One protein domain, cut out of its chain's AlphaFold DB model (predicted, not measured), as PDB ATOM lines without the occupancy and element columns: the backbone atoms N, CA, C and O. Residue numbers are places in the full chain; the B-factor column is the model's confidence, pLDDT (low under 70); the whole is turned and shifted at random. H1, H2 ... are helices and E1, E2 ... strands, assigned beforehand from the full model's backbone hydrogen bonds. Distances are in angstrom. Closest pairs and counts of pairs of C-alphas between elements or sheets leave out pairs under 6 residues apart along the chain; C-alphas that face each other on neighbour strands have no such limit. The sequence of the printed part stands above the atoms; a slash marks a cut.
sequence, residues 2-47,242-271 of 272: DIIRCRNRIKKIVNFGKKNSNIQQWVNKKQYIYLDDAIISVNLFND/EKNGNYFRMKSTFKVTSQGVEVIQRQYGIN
ATOM      1  N   ASP A   2     226.805 238.326 154.922       52.12
ATOM      2  CA  ASP A   2     226.357 238.070 153.535       52.12
ATOM      3  C   ASP A   2     224.858 237.816 153.392       52.12
ATOM      4  O   ASP A   2     224.286 238.090 152.339       52.12
ATOM      5  N   ILE A   3     224.186 237.394 154.467       42.75
ATOM      6  CA  ILE A   3     222.732 237.156 154.488       42.75
ATOM      7  C   ILE A   3     221.961 238.440 154.128       42.75
ATOM      8  O   ILE A   3     220.974 238.385 153.396       42.75
ATOM      9  N   ILE A   4     222.437 239.612 154.567       48.59
ATOM     10  CA  ILE A   4     221.837 240.914 154.229       48.59
ATOM     11  C   ILE A   4     222.102 241.272 152.755       48.59
ATOM     12  O   ILE A   4     221.184 241.682 152.042       48.59
ATOM     13  N   ARG A   5     223.331 241.057 152.264       51.31
ATOM     14  CA  ARG A   5     223.727 241.295 150.860       51.31
ATOM     15  C   ARG A   5     222.915 240.400 149.906       51.31
ATOM     16  O   ARG A   5     222.403 240.881 148.895       51.31
ATOM     17  N   CYS A   6     222.704 239.141 150.289       45.97
ATOM     18  CA  CYS A   6     221.856 238.157 149.618       45.97
ATOM     19  C   CYS A   6     220.367 238.552 149.653       45.97
ATOM     20  O   CYS A   6     219.755 238.685 148.594       45.97
ATOM     21  N   ARG A   7     219.799 238.867 150.831       56.12
ATOM     22  CA  ARG A   7     218.425 239.401 150.988       56.12
ATOM     23  C   ARG A   7     218.175 240.598 150.068       56.12
ATOM     24  O   ARG A   7     217.112 240.679 149.455       56.12
ATOM     25  N   ASN A   8     219.152 241.496 149.946       59.19
ATOM     26  CA  ASN A   8     219.056 242.685 149.105       59.19
ATOM     27  C   ASN A   8     219.230 242.373 147.606       59.19
ATOM     28  O   ASN A   8     218.526 242.976 146.800       59.19
ATOM     29  N   ARG A   9     220.076 241.408 147.209       59.19
ATOM     30  CA  ARG A   9     220.144 240.904 145.819       59.19
ATOM     31  C   ARG A   9     218.847 240.192 145.406       59.19
ATOM     32  O   ARG A   9     218.317 240.499 144.343       59.19
ATOM     33  N   ILE A  10     218.268 239.349 146.265       57.66
ATOM     34  CA  ILE A  10     216.972 238.689 146.019       57.66
ATOM     35  C   ILE A  10     215.844 239.725 145.932       57.66
ATOM     36  O   ILE A  10     215.100 239.726 144.955       57.66
ATOM     37  N   LYS A  11     215.749 240.671 146.884       62.69
ATOM     38  CA  LYS A  11     214.786 241.784 146.778       62.69
ATOM     39  C   LYS A  11     214.991 242.598 145.498       62.69
ATOM     40  O   LYS A  11     213.999 242.961 144.880       62.69
ATOM     41  N   LYS A  12     216.233 242.853 145.061       61.25
ATOM     42  CA  LYS A  12     216.505 243.515 143.773       61.25
ATOM     43  C   LYS A  12     216.000 242.700 142.579       61.25
ATOM     44  O   LYS A  12     215.409 243.304 141.699       61.25
ATOM     45  N   ILE A  13     216.153 241.374 142.562       57.47
ATOM     46  CA  ILE A  13     215.635 240.507 141.484       57.47
ATOM     47  C   ILE A  13     214.102 240.545 141.423       57.47
ATOM     48  O   ILE A  13     213.541 240.821 140.365       57.47
ATOM     49  N   VAL A  14     213.415 240.358 142.555       57.72
ATOM     50  CA  VAL A  14     211.940 240.391 142.596       57.72
ATOM     51  C   VAL A  14     211.412 241.805 142.279       57.72
ATOM     52  O   VAL A  14     210.468 241.954 141.505       57.72
ATOM     53  N   ASN A  15     212.077 242.861 142.769       58.03
ATOM     54  CA  ASN A  15     211.760 244.251 142.415       58.03
ATOM     55  C   ASN A  15     212.055 244.584 140.941       58.03
ATOM     56  O   ASN A  15     211.362 245.422 140.376       58.03
ATOM     57  N   PHE A  16     213.062 243.972 140.313       49.59
ATOM     58  CA  PHE A  16     213.389 244.165 138.894       49.59
ATOM     59  C   PHE A  16     212.350 243.477 138.000       49.59
ATOM     60  O   PHE A  16     211.831 244.104 137.079       49.59
ATOM     61  N   GLY A  17     211.935 242.254 138.354       48.38
ATOM     62  CA  GLY A  17     210.777 241.592 137.746       48.38
ATOM     63  C   GLY A  17     209.491 242.424 137.863       48.38
ATOM     64  O   GLY A  17     208.738 242.516 136.896       48.38
ATOM     65  N   LYS A  18     209.268 243.095 139.006       49.28
ATOM     66  CA  LYS A  18     208.162 244.055 139.180       49.28
ATOM     67  C   LYS A  18     208.339 245.331 138.341       49.28
ATOM     68  O   LYS A  18     207.385 245.743 137.696       49.28
ATOM     69  N   LYS A  19     209.521 245.966 138.337       45.12
ATOM     70  CA  LYS A  19     209.763 247.233 137.613       45.12
ATOM     71  C   LYS A  19     209.618 247.068 136.096       45.12
ATOM     72  O   LYS A  19     209.174 247.995 135.432       45.12
ATOM     73  N   ASN A  20     209.935 245.885 135.577       41.12
ATOM     74  CA  ASN A  20     209.760 245.537 134.167       41.12
ATOM     75  C   ASN A  20     208.369 244.920 133.885       41.12
ATOM     76  O   ASN A  20     208.184 244.276 132.855       41.12
ATOM     77  N   SER A  21     207.415 245.061 134.818       46.59
ATOM     78  CA  SER A  21     206.022 244.585 134.747       46.59
ATOM     79  C   SER A  21     205.843 243.103 134.388       46.59
ATOM     80  O   SER A  21     204.786 242.704 133.907       46.59
ATOM     81  N   ASN A  22     206.863 242.263 134.597       59.44
ATOM     82  CA  ASN A  22     206.866 240.905 134.060       59.44
ATOM     83  C   ASN A  22     207.655 239.895 134.903       59.44
ATOM     84  O   ASN A  22     208.444 239.102 134.399       59.44
ATOM     85  N   ILE A  23     207.404 239.867 136.211       62.66
ATOM     86  CA  ILE A  23     207.896 238.795 137.091       62.66
ATOM     87  C   ILE A  23     207.410 237.395 136.645       62.66
ATOM     88  O   ILE A  23     208.092 236.401 136.884       62.66
ATOM     89  N   GLN A  24     206.300 237.311 135.902       66.12
ATOM     90  CA  GLN A  24     205.807 236.066 135.301       66.12
ATOM     91  C   GLN A  24     206.802 235.444 134.305       66.12
ATOM     92  O   GLN A  24     206.978 234.228 134.312       66.12
ATOM     93  N   GLN A  25     207.538 236.243 133.518       70.56
ATOM     94  CA  GLN A  25     208.606 235.746 132.630       70.56
ATOM     95  C   GLN A  25     209.738 235.000 133.359       70.56
ATOM     96  O   GLN A  25     210.525 234.329 132.688       70.56
ATOM     97  N   TRP A  26     209.851 235.134 134.686       69.38
ATOM     98  CA  TRP A  26     210.910 234.554 135.522       69.38
ATOM     99  C   TRP A  26     210.462 233.255 136.208       69.38
ATOM    100  O   TRP A  26     211.298 232.491 136.692       69.38
ATOM    101  N   VAL A  27     209.155 232.982 136.232       78.75
ATOM    102  CA  VAL A  27     208.580 231.751 136.784       78.75
ATOM    103  C   VAL A  27     209.092 230.543 135.996       78.75
ATOM    104  O   VAL A  27     209.219 230.587 134.773       78.75
ATOM    105  N   ASN A  28     209.427 229.466 136.707       77.06
ATOM    106  CA  ASN A  28     210.022 228.227 136.192       77.06
ATOM    107  C   ASN A  28     211.396 228.368 135.491       77.06
ATOM    108  O   ASN A  28     211.991 227.347 135.143       77.06
ATOM    109  N   LYS A  29     211.966 229.574 135.343       82.56
ATOM    110  CA  LYS A  29     213.314 229.777 134.778       82.56
ATOM    111  C   LYS A  29     214.368 229.863 135.879       82.56
ATOM    112  O   LYS A  29     214.403 230.839 136.628       82.56
ATOM    113  N   LYS A  30     215.264 228.875 135.942       85.62
ATOM    114  CA  LYS A  30     216.392 228.852 136.887       85.62
ATOM    115  C   LYS A  30     217.341 230.030 136.622       85.62
ATOM    116  O   LYS A  30     217.955 230.096 135.563       85.62
ATOM    117  N   GLN A  31     217.450 230.942 137.584       83.25
ATOM    118  CA  GLN A  31     218.412 232.047 137.586       83.25
ATOM    119  C   GLN A  31     219.668 231.653 138.368       83.25
ATOM    120  O   GLN A  31     219.608 230.778 139.235       83.25
ATOM    121  N   TYR A  32     220.780 232.345 138.120       86.19
ATOM    122  CA  TYR A  32     222.018 232.206 138.888       86.19
ATOM    123  C   TYR A  32     222.493 233.578 139.379       86.19
ATOM    124  O   TYR A  32     222.419 234.572 138.657       86.19
ATOM    125  N   ILE A  33     222.965 233.634 140.622       83.31
ATOM    126  CA  ILE A  33     223.560 234.809 141.257       83.31
ATOM    127  C   ILE A  33     224.958 234.408 141.711       83.31
ATOM    128  O   ILE A  33     225.110 233.596 142.623       83.31
ATOM    129  N   TYR A  34     225.968 235.009 141.097       85.31
ATOM    130  CA  TYR A  34     227.357 234.832 141.497       85.31
ATOM    131  C   TYR A  34     227.689 235.819 142.624       85.31
ATOM    132  O   TYR A  34     227.415 237.024 142.531       85.31
ATOM    133  N   LEU A  35     228.222 235.286 143.721       84.25
ATOM    134  CA  LEU A  35     228.845 236.018 144.815       84.25
ATOM    135  C   LEU A  35     230.344 235.711 144.820       84.25
ATOM    136  O   LEU A  35     230.783 234.708 144.267       84.25
ATOM    137  N   ASP A  36     231.092 236.563 145.507       84.25
ATOM    138  CA  ASP A  36     232.554 236.532 145.591       84.25
ATOM    139  C   ASP A  36     233.097 235.189 146.150       84.25
ATOM    140  O   ASP A  36     234.226 234.813 145.854       84.25
ATOM    141  N   ASP A  37     232.278 234.448 146.915       85.50
ATOM    142  CA  ASP A  37     232.604 233.145 147.516       85.50
ATOM    143  C   ASP A  37     231.475 232.087 147.434       85.50
ATOM    144  O   ASP A  37     231.506 231.084 148.151       85.50
ATOM    145  N   ALA A  38     230.448 232.301 146.597       85.81
ATOM    146  CA  ALA A  38     229.299 231.392 146.501       85.81
ATOM    147  C   ALA A  38     228.500 231.531 145.195       85.81
ATOM    148  O   ALA A  38     228.346 232.628 144.655       85.81
ATOM    149  N   ILE A  39     227.876 230.440 144.748       88.12
ATOM    150  CA  ILE A  39     226.901 230.444 143.648       88.12
ATOM    151  C   ILE A  39     225.511 230.196 144.233       88.12
ATOM    152  O   ILE A  39     225.279 229.205 144.922       88.12
ATOM    153  N   ILE A  40     224.557 231.085 143.949       88.31
ATOM    154  CA  ILE A  40     223.151 230.886 144.318       88.31
ATOM    155  C   ILE A  40     222.349 230.615 143.057       88.31
ATOM    156  O   ILE A  40     222.197 231.506 142.224       88.31
ATOM    157  N   SER A  41     221.769 229.425 142.935       90.56
ATOM    158  CA  SER A  41     220.750 229.176 141.915       90.56
ATOM    159  C   SER A  41     219.341 229.349 142.478       90.56
ATOM    160  O   SER A  41     219.077 229.000 143.628       90.56
ATOM    161  N   VAL A  42     218.445 229.935 141.682       88.31
ATOM    162  CA  VAL A  42     217.118 230.394 142.114       88.31
ATOM    163  C   VAL A  42     216.054 229.903 141.139       88.31
ATOM    164  O   VAL A  42     216.070 230.261 139.966       88.31
ATOM    165  N   ASN A  43     215.085 229.138 141.633       89.44
ATOM    166  CA  ASN A  43     213.880 228.760 140.900       89.44
ATOM    167  C   ASN A  43     212.679 229.495 141.507       89.44
ATOM    168  O   ASN A  43     212.367 229.286 142.681       89.44
ATOM    169  N   LEU A  44     212.021 230.350 140.720       87.44
ATOM    170  CA  LEU A  44     210.816 231.079 141.122       87.44
ATOM    171  C   LEU A  44     209.556 230.325 140.674       87.44
ATOM    172  O   LEU A  44     209.461 229.910 139.519       87.44
ATOM    173  N   PHE A  45     208.582 230.202 141.569       87.62
ATOM    174  CA  PHE A  45     207.279 229.582 141.338       87.62
ATOM    175  C   PHE A  45     206.172 230.570 141.715       87.62
ATOM    176  O   PHE A  45     206.347 231.360 142.642       87.62
ATOM    177  N   ASN A  46     205.055 230.546 140.988       88.50
ATOM    178  CA  ASN A  46     203.890 231.381 141.273       88.50
ATOM    179  C   ASN A  46     202.899 230.588 142.142       88.50
ATOM    180  O   ASN A  46     202.443 229.527 141.724       88.50
ATOM    181  N   ASP A  47     202.571 231.122 143.319       89.38
ATOM    182  CA  ASP A  47     201.650 230.528 144.296       89.38
ATOM    183  C   ASP A  47     200.314 231.296 144.345       89.38
ATOM    184  O   ASP A  47     199.664 231.334 145.380       89.38
ATOM    185  N   GLU A 242     225.538 227.182 146.928       90.56
ATOM    186  CA  GLU A 242     226.788 226.432 146.922       90.56
ATOM    187  C   GLU A 242     227.906 227.348 147.433       90.56
ATOM    188  O   GLU A 242     228.112 228.438 146.889       90.56
ATOM    189  N   LYS A 243     228.599 226.941 148.500       87.62
ATOM    190  CA  LYS A 243     229.694 227.705 149.117       87.62
ATOM    191  C   LYS A 243     230.747 226.764 149.688       87.62
ATOM    192  O   LYS A 243     230.439 225.969 150.571       87.62
ATOM    193  N   ASN A 244     231.990 226.868 149.218       87.38
ATOM    194  CA  ASN A 244     233.114 226.027 149.652       87.38
ATOM    195  C   ASN A 244     232.755 224.521 149.665       87.38
ATOM    196  O   ASN A 244     232.969 223.842 150.664       87.38
ATOM    197  N   GLY A 245     232.102 224.025 148.604       83.38
ATOM    198  CA  GLY A 245     231.624 222.636 148.490       83.38
ATOM    199  C   GLY A 245     230.386 222.268 149.329       83.38
ATOM    200  O   GLY A 245     229.864 221.169 149.177       83.38
ATOM    201  N   ASN A 246     229.889 223.166 150.186       85.38
ATOM    202  CA  ASN A 246     228.700 222.949 151.015       85.38
ATOM    203  C   ASN A 246     227.436 223.454 150.303       85.38
ATOM    204  O   ASN A 246     227.461 224.518 149.676       85.38
ATOM    205  N   TYR A 247     226.318 222.736 150.458       87.62
ATOM    206  CA  TYR A 247     225.038 223.052 149.817       87.62
ATOM    207  C   TYR A 247     223.947 223.385 150.842       87.62
ATOM    208  O   TYR A 247     223.553 222.552 151.655       87.62
ATOM    209  N   PHE A 248     223.391 224.594 150.752       87.12
ATOM    210  CA  PHE A 248     222.295 225.055 151.608       87.12
ATOM    211  C   PHE A 248     221.039 225.326 150.780       87.12
ATOM    212  O   PHE A 248     221.104 225.963 149.725       87.12
ATOM    213  N   ARG A 249     219.871 224.912 151.279       88.88
ATOM    214  CA  ARG A 249     218.573 225.189 150.655       88.88
ATOM    215  C   ARG A 249     217.811 226.254 151.441       88.88
ATOM    216  O   ARG A 249     217.658 226.168 152.656       88.88
ATOM    217  N   MET A 250     217.230 227.222 150.741       89.19
ATOM    218  CA  MET A 250     216.282 228.177 151.319       89.19
ATOM    219  C   MET A 250     215.026 228.256 150.452       89.19
ATOM    220  O   MET A 250     215.112 228.553 149.263       89.19
ATOM    221  N   LYS A 251     213.844 228.051 151.044       90.12
ATOM    222  CA  LYS A 251     212.580 228.529 150.466       90.12
ATOM    223  C   LYS A 251     212.272 229.903 151.056       90.12
ATOM    224  O   LYS A 251     212.462 230.133 152.251       90.12
ATOM    225  N   SER A 252     211.821 230.841 150.234       89.94
ATOM    226  CA  SER A 252     211.256 232.115 150.699       89.94
ATOM    227  C   SER A 252     209.962 232.401 149.961       89.94
ATOM    228  O   SER A 252     209.938 232.286 148.737       89.94
ATOM    229  N   THR A 253     208.925 232.782 150.700       90.00
ATOM    230  CA  THR A 253     207.601 233.134 150.167       90.00
ATOM    231  C   THR A 253     207.439 234.652 150.196       90.00
ATOM    232  O   THR A 253     207.730 235.297 151.209       90.00
ATOM    233  N   PHE A 254     206.985 235.225 149.086       88.94
ATOM    234  CA  PHE A 254     206.876 236.660 148.841       88.94
ATOM    235  C   PHE A 254     205.426 237.040 148.539       88.94
ATOM    236  O   PHE A 254     204.755 236.315 147.806       88.94
ATOM    237  N   LYS A 255     204.984 238.202 149.035       89.00
ATOM    238  CA  LYS A 255     203.780 238.892 148.544       89.00
ATOM    239  C   LYS A 255     204.226 240.122 147.768       89.00
ATOM    240  O   LYS A 255     205.032 240.922 148.256       89.00
ATOM    241  N   VAL A 256     203.739 240.238 146.542       83.94
ATOM    242  CA  VAL A 256     203.930 241.384 145.658       83.94
ATOM    243  C   VAL A 256     202.620 242.162 145.639       83.94
ATOM    244  O   VAL A 256     201.552 241.585 145.452       83.94
ATOM    245  N   THR A 257     202.717 243.468 145.865       78.75
ATOM    246  CA  THR A 257     201.587 244.408 145.883       78.75
ATOM    247  C   THR A 257     201.920 245.630 145.030       78.75
ATOM    248  O   THR A 257     203.073 245.817 144.624       78.75
ATOM    249  N   SER A 258     200.948 246.517 144.813       73.50
ATOM    250  CA  SER A 258     201.168 247.864 144.261       73.50
ATOM    251  C   SER A 258     202.301 248.612 144.984       73.50
ATOM    252  O   SER A 258     203.202 249.147 144.336       73.50
ATOM    253  N   GLN A 259     202.355 248.521 146.315       77.44
ATOM    254  CA  GLN A 259     203.350 249.184 147.167       77.44
ATOM    255  C   GLN A 259     204.762 248.575 147.067       77.44
ATOM    256  O   GLN A 259     205.747 249.310 147.054       77.44
ATOM    257  N   GLY A 260     204.919 247.248 146.955       76.00
ATOM    258  CA  GLY A 260     206.266 246.664 147.002       76.00
ATOM    259  C   GLY A 260     206.364 245.143 146.921       76.00
ATOM    260  O   GLY A 260     205.537 244.477 146.305       76.00
ATOM    261  N   VAL A 261     207.439 244.626 147.524       82.19
ATOM    262  CA  VAL A 261     207.733 243.195 147.684       82.19
ATOM    263  C   VAL A 261     208.070 242.924 149.148       82.19
ATOM    264  O   VAL A 261     209.101 243.377 149.674       82.19
ATOM    265  N   GLU A 262     207.212 242.145 149.790       86.12
ATOM    266  CA  GLU A 262     207.386 241.626 151.140       86.12
ATOM    267  C   GLU A 262     207.947 240.196 151.114       86.12
ATOM    268  O   GLU A 262     207.808 239.481 150.123       86.12
ATOM    269  N   VAL A 263     208.603 239.772 152.201       88.00
ATOM    270  CA  VAL A 263     208.971 238.364 152.418       88.00
ATOM    271  C   VAL A 263     208.216 237.878 153.645       88.00
ATOM    272  O   VAL A 263     208.604 238.214 154.760       88.00
ATOM    273  N   ILE A 264     207.155 237.105 153.424       88.69
ATOM    274  CA  ILE A 264     206.255 236.610 154.475       88.69
ATOM    275  C   ILE A 264     206.926 235.497 155.281       88.69
ATOM    276  O   ILE A 264     206.822 235.446 156.502       88.69
ATOM    277  N   GLN A 265     207.626 234.591 154.597       88.25
ATOM    278  CA  GLN A 265     208.128 233.360 155.199       88.25
ATOM    279  C   GLN A 265     209.518 233.022 154.666       88.25
ATOM    280  O   GLN A 265     209.819 233.241 153.490       88.25
ATOM    281  N   ARG A 266     210.349 232.424 155.524       88.81
ATOM    282  CA  ARG A 266     211.541 231.672 155.121       88.81
ATOM    283  C   ARG A 266     211.504 230.290 155.747       88.81
ATOM    284  O   ARG A 266     211.069 230.141 156.883       88.81
ATOM    285  N   GLN A 267     211.995 229.311 155.006       87.00
ATOM    286  CA  GLN A 267     212.290 227.971 155.494       87.00
ATOM    287  C   GLN A 267     213.724 227.659 155.065       87.00
ATOM    288  O   GLN A 267     214.061 227.823 153.889       87.00
ATOM    289  N   TYR A 268     214.554 227.214 155.999       85.88
ATOM    290  CA  TYR A 268     215.908 226.750 155.710       85.88
ATOM    291  C   TYR A 268     215.912 225.223 155.718       85.88
ATOM    292  O   TYR A 268     215.219 224.607 156.526       85.88
ATOM    293  N   GLY A 269     216.665 224.625 154.805       76.06
ATOM    294  CA  GLY A 269     216.914 223.193 154.755       76.06
ATOM    295  C   GLY A 269     218.395 222.949 154.519       76.06
ATOM    296  O   GLY A 269     219.021 223.623 153.700       76.06
ATOM    297  N   ILE A 270     218.940 221.986 155.244       56.47
ATOM    298  CA  ILE A 270     220.246 221.405 154.951       56.47
ATOM    299  C   ILE A 270     219.977 220.223 154.016       56.47
ATOM    300  O   ILE A 270     218.978 219.521 154.191       56.47
ATOM    301  N   ASN A 271     220.820 220.048 153.002       50.22
ATOM    302  CA  ASN A 271     220.933 218.762 152.330       50.22
ATOM    303  C   ASN A 271     222.023 217.980 153.066       50.22
ATOM    304  O   ASN A 271     223.150 218.463 153.155       50.22
TER     305      ASN A 271
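This is residues 2 to 47 and 242 to 271 of the 272 residues of an uncharacterized protein of Candidatus Fukatsuia symbiotica (UniProt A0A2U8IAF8). Two antiparallel strand hairpins, E1 with E2 and E3 with E4, form a loosely joined, curved wall in which E2 and E3 are near each other but unjoined as sheet neighbours, and the long helix H1 runs past both hairpins. The short helix H2 makes a corner with the last part of H1, and the longer hairpin, E3 and E4, runs along the length of the whole. The printed part has 76 residues with two named helices and four named strands in the order H1, H2, E1, E2, E3, E4, and each hairpin is a sheet of two antiparallel strands. The class is mixed, helices and strands. The whole is compact, with a radius of gyration of the C-alphas of 12.8 A, and elongated, with spans of 39 by 24 by 22 A.

H1, residues 2 to 19, begins with C-alpha 2 at (226.357, 238.070, 153.535) and is 24.8 A long. H2 is residues 23 to 26. E1 is residues 31 to 35, 13.3 A long, and E2 is residues 38 to 46, 25.9 A long. After the cut come E3, residues 246 to 256, 31.3 A long and beginning with C-alpha 246 at (228.700, 222.949, 151.015), and E4, residues 261 to 270, 26.2 A long. E4 bends by 61 degrees at residue 264 and ends with C-alpha 270 at (220.246, 221.405, 154.951).

H1 and H2 touch only at the corner, with residues 14 to 17 of H1; their closest C-alphas are those of Gly 17 and Ile 23, 4.1 A apart. In H1 every O i to N i+4 pair is within hydrogen-bond range, and H2 is too short for such a pair. H1 and E1 are near each other, with 8 pairs of C-alphas within 10 A. The hairpin of E1 and E2 is antiparallel at 151 degrees, with N 33 and O 40 2.8 A apart. The closest C-alphas of H2 and E2 are those of Trp 26 and Leu 44, 6.6 A apart. E2 and E3 are near each other, with 16 pairs within 10 A. The hairpin of E3 and E4 is antiparallel at 157 degrees, with N 251 and O 267 2.9 A apart. The closest C-alphas of H1 and E4 are those of Asn 15 and Val 261, 6.7 A apart. Among the pairs that are apart are E1 and E4.

The C-alphas farthest apart are those of Gly 245 and Ser 258, at 39.8 A. Residues 48 to 241 are not printed, and C-alphas 47 and 242 are 25.6 A apart across this cut. Of the links that are printed whole, each is tight. Residues 242 to 243 pair with residues 246 to 247 of E3, antiparallel. The mean pLDDT of the printed part is 74.7; residues 2 to 24, 26 and 270 to 271 are under 70.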